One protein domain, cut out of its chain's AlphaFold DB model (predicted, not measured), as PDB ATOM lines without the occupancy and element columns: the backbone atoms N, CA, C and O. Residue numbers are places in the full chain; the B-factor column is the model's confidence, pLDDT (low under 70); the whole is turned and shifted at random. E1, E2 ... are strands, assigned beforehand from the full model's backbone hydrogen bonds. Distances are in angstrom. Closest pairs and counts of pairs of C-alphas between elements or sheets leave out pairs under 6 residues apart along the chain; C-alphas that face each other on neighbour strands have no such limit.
ATOM      1  N   VAL A   7     -36.966  34.711  11.682       80.19
ATOM      2  CA  VAL A   7     -36.257  33.686  12.449       80.19
ATOM      3  C   VAL A   7     -37.068  33.313  13.681       80.19
ATOM      4  O   VAL A   7     -37.794  34.135  14.239       80.19
ATOM      5  N   SER A   8     -36.970  32.049  14.091       79.19
ATOM      6  CA  SER A   8     -37.622  31.557  15.304       79.19
ATOM      7  C   SER A   8     -36.571  31.237  16.357       79.19
ATOM      8  O   SER A   8     -35.626  30.501  16.078       79.19
ATOM      9  N   LEU A   9     -36.744  31.772  17.563       81.56
ATOM     10  CA  LEU A   9     -35.867  31.538  18.705       81.56
ATOM     11  C   LEU A   9     -36.729  31.326  19.954       81.56
ATOM     12  O   LEU A   9     -37.541  32.178  20.294       81.56
ATOM     13  N   HIS A  10     -36.566  30.186  20.632       71.88
ATOM     14  CA  HIS A  10     -37.290  29.840  21.870       71.88
ATOM     15  C   HIS A  10     -38.827  29.994  21.801       71.88
ATOM     16  O   HIS A  10     -39.469  30.322  22.794       71.88
ATOM     17  N   GLY A  11     -39.428  29.748  20.632       72.69
ATOM     18  CA  GLY A  11     -40.873  29.905  20.409       72.69
ATOM     19  C   GLY A  11     -41.318  31.335  20.076       72.69
ATOM     20  O   GLY A  11     -42.484  31.546  19.748       72.69
ATOM     21  N   ASN A  12     -40.397  32.299  20.089       81.94
ATOM     22  CA  ASN A  12     -40.620  33.658  19.610       81.94
ATOM     23  C   ASN A  12     -40.216  33.775  18.137       81.94
ATOM     24  O   ASN A  12     -39.322  33.065  17.664       81.94
ATOM     25  N   ARG A  13     -40.861  34.690  17.415       84.81
ATOM     26  CA  ARG A  13     -40.551  35.011  16.016       84.81
ATOM     27  C   ARG A  13     -40.064  36.443  15.904       84.81
ATOM     28  O   ARG A  13     -40.720  37.356  16.404       84.81
ATOM     29  N   TYR A  14     -38.970  36.617  15.176       84.56
ATOM     30  CA  TYR A  14     -38.361  37.914  14.922       84.56
ATOM     31  C   TYR A  14     -38.195  38.127  13.431       84.56
ATOM     32  O   TYR A  14     -37.815  37.208  12.709       84.56
ATOM     33  N   GLU A  15     -38.473  39.339  12.989       86.19
ATOM     34  CA  GLU A  15     -38.178  39.813  11.652       86.19
ATOM     35  C   GLU A  15     -36.740  40.340  11.606       86.19
ATOM     36  O   GLU A  15     -36.288  41.043  12.509       86.19
ATOM     37  N   ILE A  16     -36.004  39.949  10.574       84.75
ATOM     38  CA  ILE A  16     -34.636  40.379  10.296       84.75
ATOM     39  C   ILE A  16     -34.607  41.084   8.942       84.75
ATOM     40  O   ILE A  16     -35.570  41.023   8.182       84.75
ATOM     41  N   ASP A  17     -33.486  41.720   8.618       82.00
ATOM     42  CA  ASP A  17     -33.309  42.350   7.313       82.00
ATOM     43  C   ASP A  17     -33.511  41.322   6.168       82.00
ATOM     44  O   ASP A  17     -32.858  40.267   6.165       82.00
ATOM     45  N   PRO A  18     -34.385  41.602   5.181       81.06
ATOM     46  CA  PRO A  18     -34.560  40.781   3.985       81.06
ATOM     47  C   PRO A  18     -33.270  40.439   3.231       81.06
ATOM     48  O   PRO A  18     -33.192  39.375   2.615       81.06
ATOM     49  N   ALA A  19     -32.235  41.279   3.308       80.94
ATOM     50  CA  ALA A  19     -30.926  41.021   2.708       80.94
ATOM     51  C   ALA A  19     -30.202  39.800   3.315       80.94
ATOM     52  O   ALA A  19     -29.290  39.237   2.701       80.94
ATOM     53  N   LEU A  20     -30.614  39.367   4.511       78.56
ATOM     54  CA  LEU A  20     -30.046  38.227   5.235       78.56
ATOM     55  C   LEU A  20     -30.794  36.909   4.969       78.56
ATOM     56  O   LEU A  20     -30.402  35.859   5.484       78.56
ATOM     57  N   VAL A  21     -31.848  36.933   4.147       76.75
ATOM     58  CA  VAL A  21     -32.618  35.737   3.780       76.75
ATOM     59  C   VAL A  21     -31.723  34.721   3.067       76.75
ATOM     60  O   VAL A  21     -31.000  35.042   2.128       76.75
ATOM     61  N   GLY A  22     -31.772  33.466   3.522       76.06
ATOM     62  CA  GLY A  22     -30.983  32.365   2.956       76.06
ATOM     63  C   GLY A  22     -29.533  32.292   3.445       76.06
ATOM     64  O   GLY A  22     -28.801  31.401   3.018       76.06
ATOM     65  N   ARG A  23     -29.110  33.180   4.356       81.25
ATOM     66  CA  ARG A  23     -27.781  33.140   4.980       81.25
ATOM     67  C   ARG A  23     -27.856  32.580   6.399       81.25
ATOM     68  O   ARG A  23     -28.852  32.747   7.099       81.25
ATOM     69  N   LYS A  24     -26.780  31.921   6.841       81.50
ATOM     70  CA  LYS A  24     -26.638  31.498   8.239       81.50
ATOM     71  C   LYS A  24     -26.256  32.716   9.078       81.50
ATOM     72  O   LYS A  24     -25.163  33.248   8.914       81.50
ATOM     73  N   VAL A  25     -27.166  33.139   9.947       85.44
ATOM     74  CA  VAL A  25     -26.978  34.271  10.860       85.44
ATOM     75  C   VAL A  25     -26.843  33.788  12.300       85.44
ATOM     76  O   VAL A  25     -27.373  32.739  12.671       85.44
ATOM     77  N   GLU A  26     -26.135  34.562  13.105       88.12
ATOM     78  CA  GLU A  26     -25.985  34.364  14.540       88.12
ATOM     79  C   GLU A  26     -26.909  35.340  15.272       88.12
ATOM     80  O   GLU A  26     -27.013  36.510  14.902       88.12
ATOM     81  N   LEU A  27     -27.599  34.851  16.301       87.38
ATOM     82  CA  LEU A  27     -28.547  35.625  17.100       87.38
ATOM     83  C   LEU A  27     -27.957  35.795  18.495       87.38
ATOM     84  O   LEU A  27     -27.871  34.828  19.252       87.38
ATOM     85  N   VAL A  28     -27.541  37.014  18.819       87.44
ATOM     86  CA  VAL A  28     -27.024  37.368  20.143       87.44
ATOM     87  C   VAL A  28     -28.168  37.974  20.945       87.44
ATOM     88  O   VAL A  28     -28.812  38.924  20.499       87.44
ATOM     89  N   PHE A  29     -28.441  37.408  22.114       84.44
ATOM     90  CA  PHE A  29     -29.530  37.833  22.987       84.44
ATOM     91  C   PHE A  29     -29.120  37.705  24.453       84.44
ATOM     92  O   PHE A  29     -28.249  36.902  24.796       84.44
ATOM     93  N   ASP A  30     -29.773  38.484  25.310       80.31
ATOM     94  CA  ASP A  30     -29.703  38.304  26.755       80.31
ATOM     95  C   ASP A  30     -30.682  37.183  27.158       80.31
ATOM     96  O   ASP A  30     -31.853  37.228  26.767       80.31
ATOM     97  N   PRO A  31     -30.261  36.148  27.910       79.38
ATOM     98  CA  PRO A  31     -31.169  35.093  28.355       79.38
ATOM     99  C   PRO A  31     -32.358  35.599  29.189       79.38
ATOM    100  O   PRO A  31     -33.380  34.912  29.239       79.38
ATOM    101  N   PHE A  32     -32.258  36.762  29.835       69.69
ATOM    102  CA  PHE A  32     -33.337  37.347  30.632       69.69
ATOM    103  C   PHE A  32     -34.243  38.284  29.829       69.69
ATOM    104  O   PHE A  32     -35.410  38.430  30.194       69.69
ATOM    105  N   ASP A  33     -33.736  38.851  28.731       76.25
ATOM    106  CA  ASP A  33     -34.462  39.775  27.861       76.25
ATOM    107  C   ASP A  33     -34.390  39.349  26.385       76.25
ATOM    108  O   ASP A  33     -33.474  39.677  25.628       76.25
ATOM    109  N   LEU A  34     -35.437  38.645  25.955       80.75
ATOM    110  CA  LEU A  34     -35.633  38.223  24.570       80.75
ATOM    111  C   LEU A  34     -36.276  39.310  23.688       80.75
ATOM    112  O   LEU A  34     -36.594  39.029  22.530       80.75
ATOM    113  N   THR A  35     -36.503  40.531  24.182       77.44
ATOM    114  CA  THR A  35     -37.068  41.627  23.366       77.44
ATOM    115  C   THR A  35     -36.026  42.281  22.462       77.44
ATOM    116  O   THR A  35     -36.371  42.854  21.426       77.44
ATOM    117  N   ARG A  36     -34.744  42.169  22.822       80.62
ATOM    118  CA  ARG A  36     -33.631  42.828  22.142       80.62
ATOM    119  C   ARG A  36     -32.632  41.792  21.639       80.62
ATOM    120  O   ARG A  36     -31.754  41.347  22.370       80.62
ATOM    121  N   ILE A  37     -32.756  41.447  20.361       86.69
ATOM    122  CA  ILE A  37     -31.876  40.481  19.697       86.69
ATOM    123  C   ILE A  37     -31.043  41.186  18.632       86.69
ATOM    124  O   ILE A  37     -31.573  41.908  17.786       86.69
ATOM    125  N   GLU A  38     -29.735  40.961  18.667       87.94
ATOM    126  CA  GLU A  38     -28.794  41.418  17.650       87.94
ATOM    127  C   GLU A  38     -28.514  40.293  16.650       87.94
ATOM    128  O   GLU A  38     -28.289  39.141  17.025       87.94
ATOM    129  N   VAL A  39     -28.533  40.638  15.366       88.44
ATOM    130  CA  VAL A  39     -28.267  39.720  14.261       88.44
ATOM    131  C   VAL A  39     -26.852  39.963  13.761       88.44
ATOM    132  O   VAL A  39     -26.495  41.087  13.398       88.44
ATOM    133  N   ARG A  40     -26.049  38.901  13.705       88.12
ATOM    134  CA  ARG A  40     -24.698  38.929  13.145       88.12
ATOM    135  C   ARG A  40     -24.581  37.999  11.948       88.12
ATOM    136  O   ARG A  40     -25.186  36.929  11.913       88.12
ATOM    137  N   LEU A  41     -23.788  38.402  10.964       84.56
ATOM    138  CA  LEU A  41     -23.428  37.583   9.814       84.56
ATOM    139  C   LEU A  41     -21.906  37.473   9.763       84.56
ATOM    140  O   LEU A  41     -21.225  38.482   9.610       84.56
ATOM    141  N   ALA A  42     -21.380  36.252   9.889       83.62
ATOM    142  CA  ALA A  42     -19.939  35.986   9.902       83.62
ATOM    143  C   ALA A  42     -19.172  36.864  10.918       83.62
ATOM    144  O   ALA A  42     -18.123  37.424  10.605       83.62
ATOM    145  N   GLY A  43     -19.728  37.029  12.125       81.81
ATOM    146  CA  GLY A  43     -19.152  37.876  13.174       81.81
ATOM    147  C   GLY A  43     -19.388  39.387  13.030       81.81
ATOM    148  O   GLY A  43     -19.129  40.115  13.987       81.81
ATOM    149  N   ALA A  44     -19.925  39.875  11.905       84.06
ATOM    150  CA  ALA A  44     -20.245  41.291  11.716       84.06
ATOM    151  C   ALA A  44     -21.687  41.614  12.156       84.06
ATOM    152  O   ALA A  44     -22.608  40.882  11.778       84.06
ATOM    153  N   PRO A  45     -21.928  42.699  12.914       85.94
ATOM    154  CA  PRO A  45     -23.276  43.117  13.292       85.94
ATOM    155  C   PRO A  45     -24.039  43.655  12.079       85.94
ATOM    156  O   PRO A  45     -23.596  44.593  11.425       85.94
ATOM    157  N   MET A  46     -25.195  43.056  11.787       82.06
ATOM    158  CA  MET A  46     -26.068  43.432  10.665       82.06
ATOM    159  C   MET A  46     -27.324  44.185  11.110       82.06
ATOM    160  O   MET A  46     -28.104  44.627  10.274       82.06
ATOM    161  N   GLY A  47     -27.522  44.353  12.418       83.94
ATOM    162  CA  GLY A  47     -28.628  45.121  12.981       83.94
ATOM    163  C   GLY A  47     -29.401  44.348  14.041       83.94
ATOM    164  O   GLY A  47     -28.951  43.321  14.551       83.94
ATOM    165  N   ARG A  48     -30.574  44.870  14.401       84.12
ATOM    166  CA  ARG A  48     -31.457  44.281  15.413       84.12
ATOM    167  C   ARG A  48     -32.637  43.578  14.768       84.12
ATOM    168  O   ARG A  48     -33.201  44.085  13.804       84.12
ATOM    169  N   ALA A  49     -33.024  42.445  15.340       85.31
ATOM    170  CA  ALA A  49     -34.236  41.753  14.939       85.31
ATOM    171  C   ALA A  49     -35.458  42.427  15.585       85.31
ATOM    172  O   ALA A  49     -35.449  42.722  16.783       85.31
ATOM    173  N   ILE A  50     -36.508  42.662  14.799       82.50
ATOM    174  CA  ILE A  50     -37.767  43.241  15.271       82.50
ATOM    175  C   ILE A  50     -38.654  42.097  15.776       82.50
ATOM    176  O   ILE A  50     -38.935  41.166  15.022       82.50
ATOM    177  N   PRO A  51     -39.105  42.110  17.037       80.25
ATOM    178  CA  PRO A  51     -39.996  41.070  17.533       80.25
ATOM    179  C   PRO A  51     -41.360  41.133  16.839       80.25
ATOM    180  O   PRO A  51     -42.069  42.129  16.935       80.25
ATOM    181  N   TYR A  52     -41.741  40.044  16.172       71.69
ATOM    182  CA  TYR A  52     -43.041  39.910  15.511       71.69
ATOM    183  C   TYR A  52     -44.063  39.209  16.416       71.69
ATOM    184  O   TYR A  52     -45.242  39.548  16.428       71.69
ATOM    185  N   HIS A  53     -43.614  38.214  17.186       68.62
ATOM    186  CA  HIS A  53     -44.443  37.515  18.166       68.62
ATOM    187  C   HIS A  53     -43.566  37.051  19.330       68.62
ATOM    188  O   HIS A  53     -42.738  36.152  19.156       68.62
ATOM    189  N   ILE A  54     -43.747  37.660  20.506       68.19
ATOM    190  CA  ILE A  54     -43.051  37.273  21.737       68.19
ATOM    191  C   ILE A  54     -44.066  36.622  22.675       68.19
ATOM    192  O   ILE A  54     -44.992  37.279  23.138       68.19
TER     193      ILE A  54
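Overview. This is residues 7 to 54 of the 121 residues of the protein "Transposase" of Mycobacterium tuberculosis (UniProt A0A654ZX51). A single small sheet of five strands is curled like part of a barrel, left open between its edge strands E1 and E3. The long strand E5 joins its two halves, the hairpin E1 and E2 beside its last part and the hairpin E3 and E4 beside its first part, while the link of residues 16 to 25 passes from one half to the other. The printed part has 48 residues, with no named helix and with five named strands, E1 to E5 along the chain; across the antiparallel sheet the order is E1, E2, E5, E4, E3, and the class is all strand. The whole is compact, with a radius of gyration of the C-alphas of 10.0 A and spans of 24 by 17 by 14 A.

Along the chain. E5 is the longest strand, residues 44 to 53, 25.3 A from its first C-alpha to its last; C-alpha 44 is at (-20.245, 41.291, 11.716) and C-alpha 53 at (-44.443, 37.515, 18.166). E4 is residues 37 to 41, 13.3 A, and E3 is residues 26 to 29, 9.8 A. E2 is residues 12 to 15, 10.4 A. E1 is residues 7 to 9, 6.6 A, with C-alpha 7 at (-36.257, 33.686, 12.449).

Arrangement. The sheet is strongly twisted, and the way across it turns by 140 degrees from edge to edge. E5 pairs in a staggered way, with E4 over residues 44 to 49 and with E2 over residues 50 to 53. E5 and E4 form a hairpin, antiparallel at 138 degrees, with N 39 and O 47 within hydrogen-bond range at 2.8 A. E4 and E3 form a hairpin at 157 degrees, with N 26 and O 40 at 2.8 A. E5 and E2 are antiparallel at 123 degrees; C-alphas 14 and 51 face each other at 4.4 A, and N 15 and O 50 are 2.8 A apart. E2 and E1 form a hairpin at 151 degrees, with N 7 and O 14 at 2.8 A. E3, E4 and E5 make a meander, each strand the antiparallel neighbour of the one before. With E2 they make a Greek key, in which E2 is the antiparallel neighbour of E5. E1 is apart from E3 and E4, and E2 is apart from E3.

Size, cuts and confidence. The C-alphas of Ala 19 and Phe 32 are the two farthest apart, at 28.3 A. The printed part has no cut. The links E1 to E2 and E4 to E5 are tight, with 2 residues each; E2 to E3, with 10, and E3 to E4, with 7, are short. The mean pLDDT of the printed part is 81.3, and residue 32 and residues 53 to 54 are under 70.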